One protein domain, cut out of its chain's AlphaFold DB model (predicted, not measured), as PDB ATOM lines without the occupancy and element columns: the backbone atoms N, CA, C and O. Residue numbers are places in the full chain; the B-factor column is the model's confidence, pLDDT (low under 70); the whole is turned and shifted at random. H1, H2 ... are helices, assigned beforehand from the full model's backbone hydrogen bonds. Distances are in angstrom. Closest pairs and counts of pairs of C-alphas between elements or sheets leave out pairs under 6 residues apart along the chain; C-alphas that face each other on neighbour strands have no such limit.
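Overview. This is residues 16 to 105 of the 125 residues of the protein "AAA_12 domain-containing protein" of Rhodotorula diobovata (UniProt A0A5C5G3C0). A 12-residue helix, H4, lies in the middle of a cluster of helices with few contacts, with H2 and H6 on one side of it and the short helices H3 and H5 on the other. H1 lies away from this cluster, at one end of the longest axis. The printed part has 90 residues with six named helices, H1 to H6 in chain order, and no named strand; the class is all helix. It is compact, with a radius of gyration of the C-alphas of 13.0 A, and spans 40 by 28 by 24 A.

Along the chain. H1, residues 16 to 24, begins with C-alpha 16 at (61.269, -2.873, 262.313) and is 12.1 A long. H2, residues 31 to 40, measures 14.2 A. H3 is residues 51 to 54. H4, residues 58 to 69, measures 16.5 A from C-alpha 58 at (52.089, 2.356, 277.856). H5 is residues 80 to 84. H6, residues 92 to 103, measures 16.6 A and ends with C-alpha 103 at (45.037, 5.271, 294.787).

Arrangement. H4 is the hub. It only just touches H3, with 3 pairs of C-alphas within 8 A, the closest those of Leu 54 and Trp 60, 5.8 A. It only just touches H5, also with 3 pairs, the closest Leu 65 and Ala 80, 6.5 A. H2 and H4 only just touch, only at their ends, with 3 pairs, the closest Pro 31 and Leu 59, 7.4 A. H6 is close to H4 but not clearly touching, at a steep tilt of 49 degrees. H2 and H6 are near each other. Every O i to N i+4 pair is within hydrogen-bond range in H1, H2, H4, H5 and H6; H3 is too short for one.

Size, cuts and confidence. The C-alphas farthest apart, Tyr 16 and Ser 43, are 40.4 A apart. The printed part has no cut and no long link. Mean pLDDT of the printed part is 71.2; 30 residues are under 70, among them residues 16 to 32.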
ATOM      1  N   TYR A  16      61.492  -1.479 261.919       44.84
ATOM      2  CA  TYR A  16      61.269  -2.873 262.313       44.84
ATOM      3  C   TYR A  16      61.735  -3.149 263.745       44.84
ATOM      4  O   TYR A  16      61.189  -4.025 264.407       44.84
ATOM      5  N   LEU A  17      62.720  -2.391 264.233       48.12
ATOM      6  CA  LEU A  17      63.270  -2.567 265.576       48.12
ATOM      7  C   LEU A  17      62.309  -2.066 266.660       48.12
ATOM      8  O   LEU A  17      62.141  -2.744 267.671       48.12
ATOM      9  N   GLU A  18      61.595  -0.965 266.411       49.59
ATOM     10  CA  GLU A  18      60.542  -0.482 267.317       49.59
ATOM     11  C   GLU A  18      59.415  -1.520 267.469       49.59
ATOM     12  O   GLU A  18      58.996  -1.843 268.580       49.59
ATOM     13  N   HIS A  19      58.998  -2.152 266.367       47.31
ATOM     14  CA  HIS A  19      58.015  -3.241 266.395       47.31
ATOM     15  C   HIS A  19      58.557  -4.549 267.009       47.31
ATOM     16  O   HIS A  19      57.791  -5.325 267.592       47.31
ATOM     17  N   ALA A  20      59.860  -4.819 266.903       44.53
ATOM     18  CA  ALA A  20      60.482  -6.012 267.477       44.53
ATOM     19  C   ALA A  20      60.539  -5.945 269.014       44.53
ATOM     20  O   ALA A  20      60.238  -6.938 269.675       44.53
ATOM     21  N   ALA A  21      60.823  -4.772 269.589       49.81
ATOM     22  CA  ALA A  21      60.789  -4.572 271.041       49.81
ATOM     23  C   ALA A  21      59.367  -4.741 271.612       49.81
ATOM     24  O   ALA A  21      59.177  -5.438 272.609       49.81
ATOM     25  N   ILE A  22      58.353  -4.203 270.922       52.91
ATOM     26  CA  ILE A  22      56.937  -4.358 271.303       52.91
ATOM     27  C   ILE A  22      56.484  -5.828 271.184       52.91
ATOM     28  O   ILE A  22      55.766  -6.334 272.046       52.91
ATOM     29  N   SER A  23      56.929  -6.553 270.148       48.62
ATOM     30  CA  SER A  23      56.565  -7.970 269.949       48.62
ATOM     31  C   SER A  23      57.326  -8.951 270.855       48.62
ATOM     32  O   SER A  23      56.778 -10.000 271.205       48.62
ATOM     33  N   SER A  24      58.533  -8.600 271.313       49.78
ATOM     34  CA  SER A  24      59.297  -9.359 272.321       49.78
ATOM     35  C   SER A  24      58.624  -9.361 273.693       49.78
ATOM     36  O   SER A  24      58.854 -10.264 274.498       49.78
ATOM     37  N   LEU A  25      57.770  -8.377 273.976       56.75
ATOM     38  CA  LEU A  25      57.055  -8.287 275.240       56.75
ATOM     39  C   LEU A  25      55.796  -9.169 275.276       56.75
ATOM     40  O   LEU A  25      55.005  -9.031 276.202       56.75
ATOM     41  N   GLY A  26      55.578 -10.057 274.293       57.66
ATOM     42  CA  GLY A  26      54.307 -10.734 273.975       57.66
ATOM     43  C   GLY A  26      53.494 -11.337 275.137       57.66
ATOM     44  O   GLY A  26      52.293 -11.579 274.983       57.66
ATOM     45  N   PHE A  27      54.089 -11.539 276.321       57.38
ATOM     46  CA  PHE A  27      53.345 -11.826 277.544       57.38
ATOM     47  C   PHE A  27      52.758 -10.596 278.272       57.38
ATOM     48  O   PHE A  27      51.598 -10.657 278.685       57.38
ATOM     49  N   LEU A  28      53.517  -9.507 278.419       57.19
ATOM     50  CA  LEU A  28      53.194  -8.339 279.252       57.19
ATOM     51  C   LEU A  28      52.406  -7.246 278.513       57.19
ATOM     52  O   LEU A  28      51.723  -6.474 279.177       57.19
ATOM     53  N   SER A  29      52.418  -7.220 277.172       58.53
ATOM     54  CA  SER A  29      51.698  -6.210 276.364       58.53
ATOM     55  C   SER A  29      50.175  -6.441 276.265       58.53
ATOM     56  O   SER A  29      49.446  -5.734 275.574       58.53
ATOM     57  N   SER A  30      49.633  -7.454 276.955       68.06
ATOM     58  CA  SER A  30      48.181  -7.643 276.999       68.06
ATOM     59  C   SER A  30      47.563  -6.785 278.113       68.06
ATOM     60  O   SER A  30      47.752  -7.113 279.288       68.06
ATOM     61  N   PRO A  31      46.717  -5.782 277.801       65.00
ATOM     62  CA  PRO A  31      46.058  -4.945 278.813       65.00
ATOM     63  C   PRO A  31      45.184  -5.751 279.787       65.00
ATOM     64  O   PRO A  31      44.988  -5.364 280.940       65.00
ATOM     65  N   LYS A  32      44.677  -6.918 279.365       66.50
ATOM     66  CA  LYS A  32      43.953  -7.837 280.258       66.50
ATOM     67  C   LYS A  32      44.879  -8.471 281.296       66.50
ATOM     68  O   LYS A  32      44.461  -8.654 282.432       66.50
ATOM     69  N   ARG A  33      46.123  -8.794 280.932       71.31
ATOM     70  CA  ARG A  33      47.094  -9.413 281.847       71.31
ATOM     71  C   ARG A  33      47.617  -8.419 282.872       71.31
ATOM     72  O   ARG A  33      47.687  -8.780 284.037       71.31
ATOM     73  N   PHE A  34      47.864  -7.177 282.461       72.00
ATOM     74  CA  PHE A  34      48.166  -6.080 283.383       72.00
ATOM     75  C   PHE A  34      47.055  -5.901 284.425       72.00
ATOM     76  O   PHE A  34      47.297  -5.965 285.628       72.00
ATOM     77  N   ASN A  35      45.803  -5.799 283.968       73.94
ATOM     78  CA  ASN A  35      44.665  -5.669 284.871       73.94
ATOM     79  C   ASN A  35      44.510  -6.867 285.812       73.94
ATOM     80  O   ASN A  35      44.220  -6.664 286.987       73.94
ATOM     81  N   VAL A  36      44.707  -8.099 285.334       77.00
ATOM     82  CA  VAL A  36      44.653  -9.296 286.189       77.00
ATOM     83  C   VAL A  36      45.785  -9.288 287.214       77.00
ATOM     84  O   VAL A  36      45.512  -9.548 288.378       77.00
ATOM     85  N   ALA A  37      47.015  -8.953 286.820       72.31
ATOM     86  CA  ALA A  37      48.151  -8.876 287.739       72.31
ATOM     87  C   ALA A  37      47.898  -7.861 288.867       72.31
ATOM     88  O   ALA A  37      48.076  -8.192 290.036       72.31
ATOM     89  N   ILE A  38      47.389  -6.672 288.529       73.94
ATOM     90  CA  ILE A  38      47.112  -5.609 289.504       73.94
ATOM     91  C   ILE A  38      45.894  -5.928 290.377       73.94
ATOM     92  O   ILE A  38      45.949  -5.794 291.590       73.94
ATOM     93  N   THR A  39      44.788  -6.392 289.789       72.12
ATOM     94  CA  THR A  39      43.533  -6.642 290.535       72.12
ATOM     95  C   THR A  39      43.520  -7.947 291.329       72.12
ATOM     96  O   THR A  39      42.571  -8.194 292.072       72.12
ATOM     97  N   ARG A  40      44.525  -8.818 291.162       73.50
ATOM     98  CA  ARG A  40      44.663 -10.062 291.940       73.50
ATOM     99  C   ARG A  40      45.559  -9.912 293.161       73.50
ATOM    100  O   ARG A  40      45.518 -10.791 294.019       73.50
ATOM    101  N   ALA A  41      46.339  -8.840 293.251       65.94
ATOM    102  CA  ALA A  41      47.101  -8.541 294.449       65.94
ATOM    103  C   ALA A  41      46.126  -8.157 295.572       65.94
ATOM    104  O   ALA A  41      45.445  -7.141 295.490       65.94
ATOM    105  N   ALA A  42      46.013  -9.012 296.591       64.69
ATOM    106  CA  ALA A  42      45.105  -8.796 297.719       64.69
ATOM    107  C   ALA A  42      45.773  -8.068 298.899       64.69
ATOM    108  O   ALA A  42      45.078  -7.459 299.703       64.69
ATOM    109  N   SER A  43      47.102  -8.153 299.017       64.94
ATOM    110  CA  SER A  43      47.859  -7.622 300.163       64.94
ATOM    111  C   SER A  43      49.219  -7.011 299.804       64.94
ATOM    112  O   SER A  43      49.912  -6.524 300.685       64.94
ATOM    113  N   GLY A  44      49.638  -7.074 298.536       70.25
ATOM    114  CA  GLY A  44      50.921  -6.544 298.075       70.25
ATOM    115  C   GLY A  44      51.233  -6.985 296.645       70.25
ATOM    116  O   GLY A  44      50.964  -8.131 296.274       70.25
ATOM    117  N   LEU A  45      51.773  -6.073 295.837       76.00
ATOM    118  CA  LEU A  45      52.216  -6.327 294.467       76.00
ATOM    119  C   LEU A  45      53.704  -5.994 294.364       76.00
ATOM    120  O   LEU A  45      54.083  -4.835 294.479       76.00
ATOM    121  N   ILE A  46      54.533  -7.004 294.110       79.06
ATOM    122  CA  ILE A  46      55.962  -6.824 293.834       79.06
ATOM    123  C   ILE A  46      56.189  -7.147 292.360       79.06
ATOM    124  O   ILE A  46      55.837  -8.234 291.895       79.06
ATOM    125  N   VAL A  47      56.774  -6.205 291.624       79.56
ATOM    126  CA  VAL A  47      57.121  -6.369 290.209       79.56
ATOM    127  C   VAL A  47      58.635  -6.448 290.094       79.56
ATOM    128  O   VAL A  47      59.335  -5.508 290.446       79.56
ATOM    129  N   VAL A  48      59.139  -7.576 289.597       80.62
ATOM    130  CA  VAL A  48      60.573  -7.792 289.365       80.62
ATOM    131  C   VAL A  48      60.816  -7.873 287.862       80.62
ATOM    132  O   VAL A  48      60.233  -8.721 287.185       80.62
ATOM    133  N   GLY A  49      61.669  -6.998 287.331       80.00
ATOM    134  CA  GLY A  49      62.010  -6.965 285.911       80.00
ATOM    135  C   GLY A  49      62.851  -5.749 285.528       80.00
ATOM    136  O   GLY A  49      63.101  -4.873 286.348       80.00
ATOM    137  N   ASN A  50      63.281  -5.698 284.266       81.94
ATOM    138  CA  ASN A  50      63.969  -4.534 283.712       81.94
ATOM    139  C   ASN A  50      62.943  -3.422 283.412       81.94
ATOM    140  O   ASN A  50      61.999  -3.630 282.640       81.94
ATOM    141  N   ALA A  51      63.132  -2.257 284.035       81.56
ATOM    142  CA  ALA A  51      62.204  -1.134 283.950       81.56
ATOM    143  C   ALA A  51      62.110  -0.544 282.533       81.56
ATOM    144  O   ALA A  51      61.007  -0.230 282.093       81.56
ATOM    145  N   ASP A  52      63.211  -0.488 281.776       81.00
ATOM    146  CA  ASP A  52      63.207   0.000 280.388       81.00
ATOM    147  C   ASP A  52      62.356  -0.887 279.479       81.00
ATOM    148  O   ASP A  52      61.605  -0.407 278.631       81.00
ATOM    149  N   THR A  53      62.424  -2.200 279.698       80.88
ATOM    150  CA  THR A  53      61.657  -3.191 278.938       80.88
ATOM    151  C   THR A  53      60.166  -3.117 279.271       80.88
ATOM    152  O   THR A  53      59.325  -3.189 278.377       80.88
ATOM    153  N   LEU A  54      59.821  -2.940 280.549       79.12
ATOM    154  CA  LEU A  54      58.437  -2.740 280.993       79.12
ATOM    155  C   LEU A  54      57.874  -1.405 280.490       79.12
ATOM    156  O   LEU A  54      56.730  -1.352 280.045       79.12
ATOM    157  N   ALA A  55      58.691  -0.351 280.490       79.25
ATOM    158  CA  ALA A  55      58.315   0.975 280.021       79.25
ATOM    159  C   ALA A  55      58.021   1.025 278.512       79.25
ATOM    160  O   ALA A  55      57.428   2.003 278.062       79.25
ATOM    161  N   VAL A  56      58.356  -0.003 277.723       79.38
ATOM    162  CA  VAL A  56      57.915  -0.106 276.320       79.38
ATOM    163  C   VAL A  56      56.387  -0.114 276.227       79.38
ATOM    164  O   VAL A  56      55.829   0.509 275.322       79.38
ATOM    165  N   ASP A  57      55.699  -0.760 277.173       77.75
ATOM    166  CA  ASP A  57      54.240  -0.786 277.202       77.75
ATOM    167  C   ASP A  57      53.668   0.459 277.912       77.75
ATOM    168  O   ASP A  57      54.112   0.815 279.009       77.75
ATOM    169  N   PRO A  58      52.664   1.127 277.316       77.50
ATOM    170  CA  PRO A  58      52.089   2.356 277.856       77.50
ATOM    171  C   PRO A  58      51.509   2.211 279.271       77.50
ATOM    172  O   PRO A  58      51.654   3.119 280.090       77.50
ATOM    173  N   LEU A  59      50.861   1.083 279.582       77.69
ATOM    174  CA  LEU A  59      50.212   0.876 280.880       77.69
ATOM    175  C   LEU A  59      51.243   0.624 281.978       77.69
ATOM    176  O   LEU A  59      51.167   1.212 283.058       77.69
ATOM    177  N   TRP A  60      52.232  -0.219 281.678       80.62
ATOM    178  CA  TRP A  60      53.351  -0.485 282.576       80.62
ATOM    179  C   TRP A  60      54.185   0.764 282.832       80.62
ATOM    180  O   TRP A  60      54.608   0.983 283.961       80.62
ATOM    181  N   ARG A  61      54.367   1.625 281.828       81.75
ATOM    182  CA  ARG A  61      55.064   2.897 282.016       81.75
ATOM    183  C   ARG A  61      54.339   3.831 282.973       81.75
ATOM    184  O   ARG A  61      54.986   4.378 283.856       81.75
ATOM    185  N   ILE A  62      53.024   4.011 282.820       81.69
ATOM    186  CA  ILE A  62      52.231   4.839 283.748       81.69
ATOM    187  C   ILE A  62      52.363   4.293 285.169       81.69
ATOM    188  O   ILE A  62      52.573   5.057 286.106       81.69
ATOM    189  N   PHE A  63      52.310   2.968 285.321       81.19
ATOM    190  CA  PHE A  63      52.513   2.324 286.612       81.19
ATOM    191  C   PHE A  63      53.917   2.575 287.183       81.19
ATOM    192  O   PHE A  63      54.037   2.961 288.339       81.19
ATOM    193  N   LEU A  64      54.977   2.433 286.386       83.38
ATOM    194  CA  LEU A  64      56.341   2.732 286.828       83.38
ATOM    195  C   LEU A  64      56.521   4.218 287.176       83.38
ATOM    196  O   LEU A  64      57.160   4.533 288.171       83.38
ATOM    197  N   LEU A  65      55.922   5.141 286.417       83.44
ATOM    198  CA  LEU A  65      55.931   6.571 286.746       83.44
ATOM    199  C   LEU A  65      55.203   6.850 288.065       83.44
ATOM    200  O   LEU A  65      55.674   7.665 288.853       83.44
ATOM    201  N   TYR A  66      54.090   6.158 288.323       81.69
ATOM    202  CA  TYR A  66      53.399   6.218 289.607       81.69
ATOM    203  C   TYR A  66      54.292   5.697 290.741       81.69
ATOM    204  O   TYR A  66      54.428   6.370 291.757       81.69
ATOM    205  N   LEU A  67      54.958   4.552 290.564       82.62
ATOM    206  CA  LEU A  67      55.885   4.016 291.567       82.62
ATOM    207  C   LEU A  67      57.075   4.951 291.824       82.62
ATOM    208  O   LEU A  67      57.471   5.126 292.976       82.62
ATOM    209  N   HIS A  68      57.616   5.575 290.772       83.25
ATOM    210  CA  HIS A  68      58.705   6.549 290.868       83.25
ATOM    211  C   HIS A  68      58.284   7.808 291.630       83.25
ATOM    212  O   HIS A  68      59.032   8.284 292.471       83.25
ATOM    213  N   ASN A  69      57.076   8.321 291.378       81.62
ATOM    214  CA  ASN A  69      56.545   9.477 292.107       81.62
ATOM    215  C   ASN A  69      56.265   9.178 293.594       81.62
ATOM    216  O   ASN A  69      56.143  10.119 294.370       81.62
ATOM    217  N   ASN A  70      56.130   7.902 293.967       80.69
ATOM    218  CA  ASN A  70      55.921   7.451 295.344       80.69
ATOM    219  C   ASN A  70      57.201   6.872 295.984       80.69
ATOM    220  O   ASN A  70      57.103   6.177 296.989       80.69
ATOM    221  N   ASP A  71      58.379   7.067 295.376       77.94
ATOM    222  CA  ASP A  71      59.672   6.578 295.890       77.94
ATOM    223  C   ASP A  71      59.701   5.062 296.224       77.94
ATOM    224  O   ASP A  71      60.432   4.597 297.098       77.94
ATOM    225  N   THR A  72      58.918   4.253 295.498       78.38
ATOM    226  CA  THR A  72      58.752   2.800 295.755       78.38
ATOM    227  C   THR A  72      59.597   1.900 294.846       78.38
ATOM    228  O   THR A  72      59.536   0.671 294.936       78.38
ATOM    229  N   ILE A  73      60.388   2.483 293.940       79.44
ATOM    230  CA  ILE A  73      61.264   1.728 293.038       79.44
ATOM    231  C   ILE A  73      62.608   1.495 293.721       79.44
ATOM    232  O   ILE A  73      63.345   2.435 294.001       79.44
ATOM    233  N   ILE A  74      62.953   0.225 293.917       78.31
ATOM    234  CA  ILE A  74      64.237  -0.204 294.474       78.31
ATOM    235  C   ILE A  74      65.026  -0.913 293.367       78.31
ATOM    236  O   ILE A  74      64.517  -1.864 292.770       78.31
ATOM    237  N   GLY A  75      66.264  -0.486 293.098       76.19
ATOM    238  CA  GLY A  75      67.157  -1.165 292.150       76.19
ATOM    239  C   GLY A  75      67.935  -0.232 291.221       76.19
ATOM    240  O   GLY A  75      68.289   0.883 291.594       76.19
ATOM    241  N   GLU A  76      68.243  -0.731 290.020       71.12
ATOM    242  CA  GLU A  76      68.959   0.011 288.975       71.12
ATOM    243  C   GLU A  76      68.226   1.314 288.622       71.12
ATOM    244  O   GLU A  76      66.994   1.350 288.566       71.12
ATOM    245  N   SER A  77      68.983   2.396 288.403       71.81
ATOM    246  CA  SER A  77      68.421   3.718 288.124       71.81
ATOM    247  C   SER A  77      67.633   3.697 286.816       71.81
ATOM    248  O   SER A  77      68.219   3.660 285.733       71.81
ATOM    249  N   TRP A  78      66.309   3.743 286.918       80.88
ATOM    250  CA  TRP A  78      65.424   3.895 285.772       80.88
ATOM    251  C   TRP A  78      65.247   5.378 285.425       80.88
ATOM    252  O   TRP A  78      64.904   6.185 286.292       80.88
ATOM    253  N   ASP A  79      65.468   5.746 284.159       80.62
ATOM    254  CA  ASP A  79      65.295   7.124 283.685       80.62
ATOM    255  C   ASP A  79      63.812   7.428 283.411       80.62
ATOM    256  O   ASP A  79      63.297   7.314 282.291       80.62
ATOM    257  N   ALA A  80      63.109   7.837 284.469       78.69
ATOM    258  CA  ALA A  80      61.706   8.241 284.402       78.69
ATOM    259  C   ALA A  80      61.473   9.434 283.453       78.69
ATOM    260  O   ALA A  80      60.399   9.561 282.859       78.69
ATOM    261  N   GLU A  81      62.469  10.305 283.274       79.50
ATOM    262  CA  GLU A  81      62.358  11.486 282.419       79.50
ATOM    263  C   GLU A  81      62.453  11.111 280.935       79.50
ATOM    264  O   GLU A  81      61.702  11.641 280.109       79.50
ATOM    265  N   ALA A  82      63.312  10.153 280.583       78.31
ATOM    266  CA  ALA A  82      63.316   9.552 279.251       78.31
ATOM    267  C   ALA A  82      61.980   8.857 278.948       78.31
ATOM    268  O   ALA A  82      61.437   9.026 277.855       78.31
ATOM    269  N   ALA A  83      61.404   8.149 279.925       77.00
ATOM    270  CA  ALA A  83      60.122   7.468 279.762       77.00
ATOM    271  C   ALA A  83      58.950   8.444 279.518       77.00
ATOM    272  O   ALA A  83      58.081   8.167 278.685       77.00
ATOM    273  N   ARG A  84      58.932   9.606 280.187       76.12
ATOM    274  CA  ARG A  84      57.906  10.654 279.987       76.12
ATOM    275  C   ARG A  84      57.906  11.250 278.582       76.12
ATOM    276  O   ARG A  84      56.854  11.656 278.103       76.12
ATOM    277  N   LYS A  85      59.070  11.310 277.933       71.44
ATOM    278  CA  LYS A  85      59.241  11.920 276.602       71.44
ATOM    279  C   LYS A  85      58.755  11.038 275.458       71.44
ATOM    280  O   LYS A  85      58.736  11.497 274.319       71.44
ATOM    281  N   VAL A  86      58.408   9.781 275.726       72.06
ATOM    282  CA  VAL A  86      57.943   8.879 274.675       72.06
ATOM    283  C   VAL A  86      56.442   9.059 274.475       72.06
ATOM    284  O   VAL A  86      55.639   8.592 275.286       72.06
ATOM    285  N   ASP A  87      56.080   9.714 273.375       60.75
ATOM    286  CA  ASP A  87      54.692   9.932 272.978       60.75
ATOM    287  C   ASP A  87      54.018   8.599 272.623       60.75
ATOM    288  O   ASP A  87      54.390   7.917 271.667       60.75
ATOM    289  N   PHE A  88      53.004   8.221 273.398       65.50
ATOM    290  CA  PHE A  88      52.067   7.159 273.042       65.50
ATOM    291  C   PHE A  88      50.663   7.746 273.013       65.50
ATOM    292  O   PHE A  88      50.304   8.549 273.871       65.50
ATOM    293  N   ASP A  89      49.861   7.303 272.049       64.56
ATOM    294  CA  ASP A  89      48.478   7.744 271.855       64.56
ATOM    295  C   ASP A  89      47.549   7.069 272.890       64.56
ATOM    296  O   ASP A  89      46.692   6.241 272.573       64.56
ATOM    297  N   ILE A  90      47.796   7.337 274.177       64.56
ATOM    298  CA  ILE A  90      46.979   6.856 275.293       64.56
ATOM    299  C   ILE A  90      45.973   7.956 275.638       64.56
ATOM    300  O   ILE A  90      46.377   9.064 275.993       64.56
ATOM    301  N   PRO A  91      44.660   7.678 275.619       70.56
ATOM    302  CA  PRO A  91      43.675   8.650 276.065       70.56
ATOM    303  C   PRO A  91      43.908   9.051 277.529       70.56
ATOM    304  O   PRO A  91      43.937   8.189 278.408       70.56
ATOM    305  N   GLN A  92      43.971  10.357 277.818       67.69
ATOM    306  CA  GLN A  92      44.133  10.902 279.179       67.69
ATOM    307  C   GLN A  92      43.119  10.337 280.192       67.69
ATOM    308  O   GLN A  92      43.400  10.231 281.382       67.69
ATOM    309  N   ALA A  93      41.927   9.960 279.716       72.06
ATOM    310  CA  ALA A  93      40.892   9.326 280.526       72.06
ATOM    311  C   ALA A  93      41.336   7.969 281.095       72.06
ATOM    312  O   ALA A  93      41.052   7.679 282.252       72.06
ATOM    313  N   ALA A  94      42.067   7.171 280.309       67.88
ATOM    314  CA  ALA A  94      42.591   5.882 280.750       67.88
ATOM    315  C   ALA A  94      43.704   6.059 281.793       67.88
ATOM    316  O   ALA A  94      43.766   5.296 282.751       67.88
ATOM    317  N   ILE A  95      44.536   7.098 281.645       68.75
ATOM    318  CA  ILE A  95      45.561   7.467 282.636       68.75
ATOM    319  C   ILE A  95      44.891   7.792 283.972       68.75
ATOM    320  O   ILE A  95      45.211   7.190 284.990       68.75
ATOM    321  N   LYS A  96      43.887   8.672 283.946       71.75
ATOM    322  CA  LYS A  96      43.161   9.091 285.148       71.75
ATOM    323  C   LYS A  96      42.404   7.941 285.821       71.75
ATOM    324  O   LYS A  96      42.317   7.886 287.043       71.75
ATOM    325  N   GLU A  97      41.833   7.032 285.032       76.06
ATOM    326  CA  GLU A  97      41.177   5.829 285.553       76.06
ATOM    327  C   GLU A  97      42.182   4.899 286.250       76.06
ATOM    328  O   GLU A  97      41.879   4.346 287.306       76.06
ATOM    329  N   LEU A  98      43.384   4.756 285.689       70.94
ATOM    330  CA  LEU A  98      44.457   3.964 286.287       70.94
ATOM    331  C   LEU A  98      44.977   4.587 287.577       70.94
ATOM    332  O   LEU A  98      45.085   3.875 288.567       70.94
ATOM    333  N   GLU A  99      45.238   5.893 287.590       69.94
ATOM    334  CA  GLU A  99      45.645   6.625 288.796       69.94
ATOM    335  C   GLU A  99      44.617   6.451 289.918       69.94
ATOM    336  O   GLU A  99      44.966   6.000 291.005       69.94
ATOM    337  N   ALA A 100      43.329   6.664 289.630       75.25
ATOM    338  CA  ALA A 100      42.261   6.463 290.613       75.25
ATOM    339  C   ALA A 100      42.185   5.011 291.118       75.25
ATOM    340  O   ALA A 100      41.849   4.755 292.277       75.25
ATOM    341  N   LYS A 101      42.489   4.044 290.247       72.94
ATOM    342  CA  LYS A 101      42.544   2.628 290.610       72.94
ATOM    343  C   LYS A 101      43.762   2.306 291.476       72.94
ATOM    344  O   LYS A 101      43.631   1.475 292.367       72.94
ATOM    345  N   PHE A 102      44.910   2.941 291.239       72.12
ATOM    346  CA  PHE A 102      46.112   2.786 292.060       72.12
ATOM    347  C   PHE A 102      45.959   3.437 293.435       72.12
ATOM    348  O   PHE A 102      46.282   2.798 294.432       72.12
ATOM    349  N   ASP A 103      45.350   4.619 293.510       71.25
ATOM    350  CA  ASP A 103      45.037   5.271 294.787       71.25
ATOM    351  C   ASP A 103      44.076   4.423 295.633       71.25
ATOM    352  O   ASP A 103      44.234   4.301 296.848       71.25
ATOM    353  N   GLY A 104      43.109   3.759 294.990       68.75
ATOM    354  CA  GLY A 104      42.207   2.817 295.656       68.75
ATOM    355  C   GLY A 104      42.876   1.527 296.149       68.75
ATOM    356  O   GLY A 104      42.284   0.826 296.971       68.75
ATOM    357  N   LEU A 105      44.080   1.200 295.666       65.56
ATOM    358  CA  LEU A 105      44.853   0.030 296.098       65.56
ATOM    359  C   LEU A 105      45.750   0.315 297.309       65.56
ATOM    360  O   LEU A 105      46.306  -0.634 297.854       65.56
TER     361      LEU A 105